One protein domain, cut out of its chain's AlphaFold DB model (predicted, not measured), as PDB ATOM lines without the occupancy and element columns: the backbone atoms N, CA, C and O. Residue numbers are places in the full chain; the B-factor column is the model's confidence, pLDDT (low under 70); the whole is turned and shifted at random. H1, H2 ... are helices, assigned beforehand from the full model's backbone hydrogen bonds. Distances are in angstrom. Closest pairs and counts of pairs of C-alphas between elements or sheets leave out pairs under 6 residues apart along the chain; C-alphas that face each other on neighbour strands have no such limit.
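This is residues 105 to 154 of the 309 residues of the protein "Hypothetical protein" of Attheya septentrionalis (UniProt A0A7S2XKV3). The long helix H2 and the nearly as long H1 form an open V, with the narrow end beside the link that joins them and the wide end where H1 begins and H2 ends. The arms run opposite ways with little contact between them, and a six-residue tail, residues 149 to 154, turns off from the end of H2. The printed part has 50 residues with two named helices, H1 then H2, and no named strand; 39 residues are in helices, and the class is all helix. The whole is loose, with a radius of gyration of the C-alphas of 12.9 A, and elongated, spanning 36 by 23 by 13 A.

H2, the longest helix, has 20 residues, 129 to 148, and measures 28.6 A from C-alpha 129 at (202.688, 356.492, 206.493) to C-alpha 148 at (205.804, 347.488, 179.539). H1, residues 105 to 123, measures 27.3 A and begins with C-alpha 105 at (224.084, 340.138, 188.493).

H2 and H1 are close but not clearly touching, with 1 pair of C-alphas within 8 A. Their closest C-alphas, those of Glu 121 and Arg 132, are 7.8 A apart. They run opposite ways at a shallow tilt of 33 degrees, only just short of steep, with centres 14.9 A apart. Residues 105 to 116 of H1 and 137 to 142 of H2 stand free. In H1 and H2 every O i to N i+4 pair is within hydrogen-bond range.

The two C-alphas farthest apart, those of Asp 127 and Asn 150, are 36.5 A apart. The printed part has no cut, and the link from H1 to H2, 5 residues, is tight. Residues 125 to 130, of which 129 and 130 belong to H2, stand free. The mean pLDDT of the printed part is 84.0, and no printed residue is under 70.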
ATOM      1  N   LEU A 105     224.829 338.933 188.860       80.56
ATOM      2  CA  LEU A 105     224.084 340.138 188.493       80.56
ATOM      3  C   LEU A 105     222.811 340.267 189.343       80.56
ATOM      4  O   LEU A 105     222.507 341.345 189.840       80.56
ATOM      5  N   GLU A 106     222.127 339.151 189.598       78.69
ATOM      6  CA  GLU A 106     220.943 339.102 190.456       78.69
ATOM      7  C   GLU A 106     221.232 339.598 191.881       78.69
ATOM      8  O   GLU A 106     220.534 340.487 192.367       78.69
ATOM      9  N   ARG A 107     222.291 339.102 192.536       79.88
ATOM     10  CA  ARG A 107     222.693 339.581 193.872       79.88
ATOM     11  C   ARG A 107     223.040 341.066 193.865       79.88
ATOM     12  O   ARG A 107     222.705 341.786 194.803       79.88
ATOM     13  N   THR A 108     223.696 341.529 192.804       79.75
ATOM     14  CA  THR A 108     224.038 342.946 192.645       79.75
ATOM     15  C   THR A 108     222.775 343.802 192.536       79.75
ATOM     16  O   THR A 108     222.665 344.812 193.228       79.75
ATOM     17  N   LEU A 109     221.787 343.372 191.749       80.31
ATOM     18  CA  LEU A 109     220.495 344.052 191.623       80.31
ATOM     19  C   LEU A 109     219.698 344.036 192.932       80.31
ATOM     20  O   LEU A 109     219.147 345.066 193.316       80.31
ATOM     21  N   GLN A 110     219.670 342.907 193.644       80.12
ATOM     22  CA  GLN A 110     219.030 342.803 194.959       80.12
ATOM     23  C   GLN A 110     219.660 343.781 195.959       80.12
ATOM     24  O   GLN A 110     218.946 344.518 196.630       80.12
ATOM     25  N   ARG A 111     220.994 343.871 195.993       79.00
ATOM     26  CA  ARG A 111     221.704 344.815 196.862       79.00
ATOM     27  C   ARG A 111     221.409 346.271 196.498       79.00
ATOM     28  O   ARG A 111     221.157 347.074 197.391       79.00
ATOM     29  N   SER A 112     221.404 346.617 195.211       79.81
ATOM     30  CA  SER A 112     221.037 347.964 194.751       79.81
ATOM     31  C   SER A 112     219.596 348.323 195.122       79.81
ATOM     32  O   SER A 112     219.346 349.436 195.578       79.81
ATOM     33  N   ARG A 113     218.656 347.377 194.989       80.56
ATOM     34  CA  ARG A 113     217.265 347.539 195.431       80.56
ATOM     35  C   ARG A 113     217.198 347.859 196.919       80.56
ATOM     36  O   ARG A 113     216.546 348.826 197.294       80.56
ATOM     37  N   ASP A 114     217.873 347.074 197.750       79.00
ATOM     38  CA  ASP A 114     217.814 347.239 199.203       79.00
ATOM     39  C   ASP A 114     218.427 348.585 199.640       79.00
ATOM     40  O   ASP A 114     217.888 349.252 200.522       79.00
ATOM     41  N   VAL A 115     219.491 349.046 198.964       79.38
ATOM     42  CA  VAL A 115     220.068 350.387 199.181       79.38
ATOM     43  C   VAL A 115     219.086 351.495 198.800       79.38
ATOM     44  O   VAL A 115     218.916 352.436 199.572       79.38
ATOM     45  N   MET A 116     218.424 351.395 197.642       80.06
ATOM     46  CA  MET A 116     217.421 352.386 197.231       80.06
ATOM     47  C   MET A 116     216.244 352.429 198.207       80.06
ATOM     48  O   MET A 116     215.810 353.513 198.585       80.06
ATOM     49  N   LEU A 117     215.761 351.271 198.668       79.44
ATOM     50  CA  LEU A 117     214.688 351.199 199.663       79.44
ATOM     51  C   LEU A 117     215.095 351.854 200.986       79.44
ATOM     52  O   LEU A 117     214.340 352.668 201.510       79.44
ATOM     53  N   ALA A 118     216.304 351.579 201.481       77.06
ATOM     54  CA  ALA A 118     216.816 352.217 202.691       77.06
ATOM     55  C   ALA A 118     216.943 353.745 202.540       77.06
ATOM     56  O   ALA A 118     216.653 354.486 203.476       77.06
ATOM     57  N   GLN A 119     217.349 354.240 201.366       81.88
ATOM     58  CA  GLN A 119     217.391 355.680 201.085       81.88
ATOM     59  C   GLN A 119     215.994 356.298 201.042       81.88
ATOM     60  O   GLN A 119     215.787 357.370 201.604       81.88
ATOM     61  N   ILE A 120     215.029 355.619 200.417       79.69
ATOM     62  CA  ILE A 120     213.633 356.061 200.392       79.69
ATOM     63  C   ILE A 120     213.081 356.140 201.817       79.69
ATOM     64  O   ILE A 120     212.458 357.136 202.162       79.69
ATOM     65  N   GLU A 121     213.351 355.151 202.672       79.38
ATOM     66  CA  GLU A 121     212.930 355.182 204.078       79.38
ATOM     67  C   GLU A 121     213.490 356.388 204.846       79.38
ATOM     68  O   GLU A 121     212.804 356.916 205.716       79.38
ATOM     69  N   GLN A 122     214.695 356.861 204.506       82.31
ATOM     70  CA  GLN A 122     215.290 358.056 205.118       82.31
ATOM     71  C   GLN A 122     214.637 359.371 204.667       82.31
ATOM     72  O   GLN A 122     214.767 360.371 205.370       82.31
ATOM     73  N   LEU A 123     213.965 359.398 203.510       83.38
ATOM     74  CA  LEU A 123     213.306 360.608 203.000       83.38
ATOM     75  C   LEU A 123     212.017 360.946 203.758       83.38
ATOM     76  O   LEU A 123     211.578 362.094 203.716       83.38
ATOM     77  N   TYR A 124     211.417 359.969 204.440       83.69
ATOM     78  CA  TYR A 124     210.139 360.124 205.124       83.69
ATOM     79  C   TYR A 124     210.309 360.075 206.636       83.69
ATOM     80  O   TYR A 124     210.981 359.197 207.180       83.69
ATOM     81  N   GLU A 125     209.615 360.967 207.339       84.75
ATOM     82  CA  GLU A 125     209.500 360.868 208.791       84.75
ATOM     83  C   GLU A 125     208.861 359.521 209.195       84.75
ATOM     84  O   GLU A 125     208.103 358.929 208.414       84.75
ATOM     85  N   PRO A 126     209.176 358.982 210.390       79.50
ATOM     86  CA  PRO A 126     208.603 357.730 210.902       79.50
ATOM     87  C   PRO A 126     207.070 357.684 210.845       79.50
ATOM     88  O   PRO A 126     206.511 356.615 210.601       79.50
ATOM     89  N   ASP A 127     206.420 358.837 210.999       84.94
ATOM     90  CA  ASP A 127     204.966 358.952 211.113       84.94
ATOM     91  C   ASP A 127     204.258 359.244 209.775       84.94
ATOM     92  O   ASP A 127     203.030 359.170 209.699       84.94
ATOM     93  N   ASP A 128     205.002 359.514 208.694       89.00
ATOM     94  CA  ASP A 128     204.425 359.790 207.371       89.00
ATOM     95  C   ASP A 128     204.118 358.497 206.594       89.00
ATOM     96  O   ASP A 128     204.743 358.144 205.588       89.00
ATOM     97  N   LEU A 129     203.144 357.743 207.102       86.38
ATOM     98  CA  LEU A 129     202.688 356.492 206.493       86.38
ATOM     99  C   LEU A 129     202.045 356.711 205.114       86.38
ATOM    100  O   LEU A 129     202.173 355.855 204.235       86.38
ATOM    101  N   GLU A 130     201.373 357.846 204.917       89.50
ATOM    102  CA  GLU A 130     200.661 358.152 203.674       89.50
ATOM    103  C   GLU A 130     201.642 358.543 202.559       89.50
ATOM    104  O   GLU A 130     201.537 358.028 201.442       89.50
ATOM    105  N   GLY A 131     202.663 359.354 202.867       87.00
ATOM    106  CA  GLY A 131     203.739 359.686 201.933       87.00
ATOM    107  C   GLY A 131     204.507 358.450 201.463       87.00
ATOM    108  O   GLY A 131     204.711 358.261 200.260       87.00
ATOM    109  N   ARG A 132     204.834 357.533 202.384       83.81
ATOM    110  CA  ARG A 132     205.456 356.240 202.037       83.81
ATOM    111  C   ARG A 132     204.565 355.395 201.136       83.81
ATOM    112  O   ARG A 132     205.051 354.797 200.176       83.81
ATOM    113  N   ARG A 133     203.262 355.335 201.428       86.81
ATOM    114  CA  ARG A 133     202.297 354.577 200.622       86.81
ATOM    115  C   ARG A 133     202.224 355.114 199.193       86.81
ATOM    116  O   ARG A 133     202.270 354.316 198.254       86.81
ATOM    117  N   LEU A 134     202.143 356.435 199.030       89.88
ATOM    118  CA  LEU A 134     202.124 357.094 197.721       89.88
ATOM    119  C   LEU A 134     203.417 356.845 196.940       89.88
ATOM    120  O   LEU A 134     203.353 356.502 195.761       89.88
ATOM    121  N   MET A 135     204.577 356.926 197.593       86.88
ATOM    122  CA  MET A 135     205.868 356.630 196.963       86.88
ATOM    123  C   MET A 135     205.955 355.182 196.476       86.88
ATOM    124  O   MET A 135     206.353 354.930 195.342       86.88
ATOM    125  N   VAL A 136     205.535 354.212 197.295       84.00
ATOM    126  CA  VAL A 136     205.503 352.798 196.884       84.00
ATOM    127  C   VAL A 136     204.571 352.591 195.690       84.00
ATOM    128  O   VAL A 136     204.901 351.827 194.784       84.00
ATOM    129  N   GLN A 137     203.418 353.260 195.670       89.00
ATOM    130  CA  GLN A 137     202.490 353.187 194.545       89.00
ATOM    131  C   GLN A 137     203.096 353.788 193.271       89.00
ATOM    132  O   GLN A 137     203.018 353.155 192.219       89.00
ATOM    133  N   TYR A 138     203.738 354.952 193.378       89.81
ATOM    134  CA  TYR A 138     204.431 355.599 192.268       89.81
ATOM    135  C   TYR A 138     205.543 354.706 191.706       89.81
ATOM    136  O   TYR A 138     205.539 354.400 190.520       89.81
ATOM    137  N   LEU A 139     206.430 354.185 192.561       87.00
ATOM    138  CA  LEU A 139     207.524 353.306 192.136       87.00
ATOM    139  C   LEU A 139     207.023 352.024 191.465       87.00
ATOM    140  O   LEU A 139     207.628 351.573 190.497       87.00
ATOM    141  N   ARG A 140     205.918 351.438 191.951       86.19
ATOM    142  CA  ARG A 140     205.278 350.293 191.284       86.19
ATOM    143  C   ARG A 140     204.783 350.664 189.894       86.19
ATOM    144  O   ARG A 140     205.092 349.951 188.951       86.19
ATOM    145  N   GLN A 141     204.078 351.787 189.765       92.00
ATOM    146  CA  GLN A 141     203.573 352.254 188.477       92.00
ATOM    147  C   GLN A 141     204.713 352.536 187.489       92.00
ATOM    148  O   GLN A 141     204.648 352.088 186.348       92.00
ATOM    149  N   SER A 142     205.779 353.207 187.931       87.56
ATOM    150  CA  SER A 142     206.956 353.476 187.099       87.56
ATOM    151  C   SER A 142     207.685 352.196 186.685       87.56
ATOM    152  O   SER A 142     208.157 352.096 185.555       87.56
ATOM    153  N   LEU A 143     207.773 351.198 187.573       85.06
ATOM    154  CA  LEU A 143     208.357 349.896 187.241       85.06
ATOM    155  C   LEU A 143     207.498 349.129 186.235       85.06
ATOM    156  O   LEU A 143     208.044 348.597 185.271       85.06
ATOM    157  N   ASP A 144     206.182 349.090 186.430       88.31
ATOM    158  CA  ASP A 144     205.258 348.434 185.503       88.31
ATOM    159  C   ASP A 144     205.324 349.086 184.115       88.31
ATOM    160  O   ASP A 144     205.372 348.392 183.097       88.31
ATOM    161  N   GLU A 145     205.418 350.417 184.065       89.69
ATOM    162  CA  GLU A 145     205.612 351.163 182.824       89.69
ATOM    163  C   GLU A 145     206.956 350.829 182.161       89.69
ATOM    164  O   GLU A 145     206.989 350.496 180.975       89.69
ATOM    165  N   TYR A 146     208.054 350.827 182.915       84.31
ATOM    166  CA  TYR A 146     209.376 350.466 182.399       84.31
ATOM    167  C   TYR A 146     209.408 349.037 181.832       84.31
ATOM    168  O   TYR A 146     209.944 348.800 180.748       84.31
ATOM    169  N   VAL A 147     208.774 348.083 182.524       88.81
ATOM    170  CA  VAL A 147     208.627 346.699 182.050       88.81
ATOM    171  C   VAL A 147     207.769 346.645 180.783       88.81
ATOM    172  O   VAL A 147     208.132 345.952 179.832       88.81
ATOM    173  N   SER A 148     206.675 347.412 180.721       92.06
ATOM    174  CA  SER A 148     205.804 347.488 179.539       92.06
ATOM    175  C   SER A 148     206.515 348.056 178.304       92.06
ATOM    176  O   SER A 148     206.212 347.664 177.178       92.06
ATOM    177  N   ARG A 149     207.528 348.910 178.512       89.12
ATOM    178  CA  ARG A 149     208.406 349.465 177.471       89.12
ATOM    179  C   ARG A 149     209.597 348.552 177.136       89.12
ATOM    180  O   ARG A 149     210.575 349.013 176.552       89.12
ATOM    181  N   ASN A 150     209.558 347.265 177.491       90.19
ATOM    182  CA  ASN A 150     210.666 346.318 177.297       90.19
ATOM    183  C   ASN A 150     211.985 346.770 177.947       90.19
ATOM    184  O   ASN A 150     213.058 346.588 177.369       90.19
ATOM    185  N   CYS A 151     211.914 347.364 179.141       86.81
ATOM    186  CA  CYS A 151     213.082 347.849 179.874       86.81
ATOM    187  C   CYS A 151     213.912 348.871 179.076       86.81
ATOM    188  O   CYS A 151     215.136 348.919 179.198       86.81
ATOM    189  N   THR A 152     213.256 349.669 178.232       85.31
ATOM    190  CA  THR A 152     213.883 350.821 177.585       85.31
ATOM    191  C   THR A 152     213.674 352.048 178.462       85.31
ATOM    192  O   THR A 152     212.590 352.249 179.016       85.31
ATOM    193  N   LEU A 153     214.731 352.844 178.649       78.25
ATOM    194  CA  LEU A 153     214.590 354.105 179.371       78.25
ATOM    195  C   LEU A 153     213.625 355.020 178.600       78.25
ATOM    196  O   LEU A 153     213.726 355.080 177.371       78.25
ATOM    197  N   PRO A 154     212.728 355.744 179.296       74.81
ATOM    198  CA  PRO A 154     212.020 356.867 178.699       74.81
ATOM    199  C   PRO A 154     213.044 357.809 178.068       74.81
ATOM    200  O   PRO A 154     214.084 358.089 178.670       74.81
TER     201      PRO A 154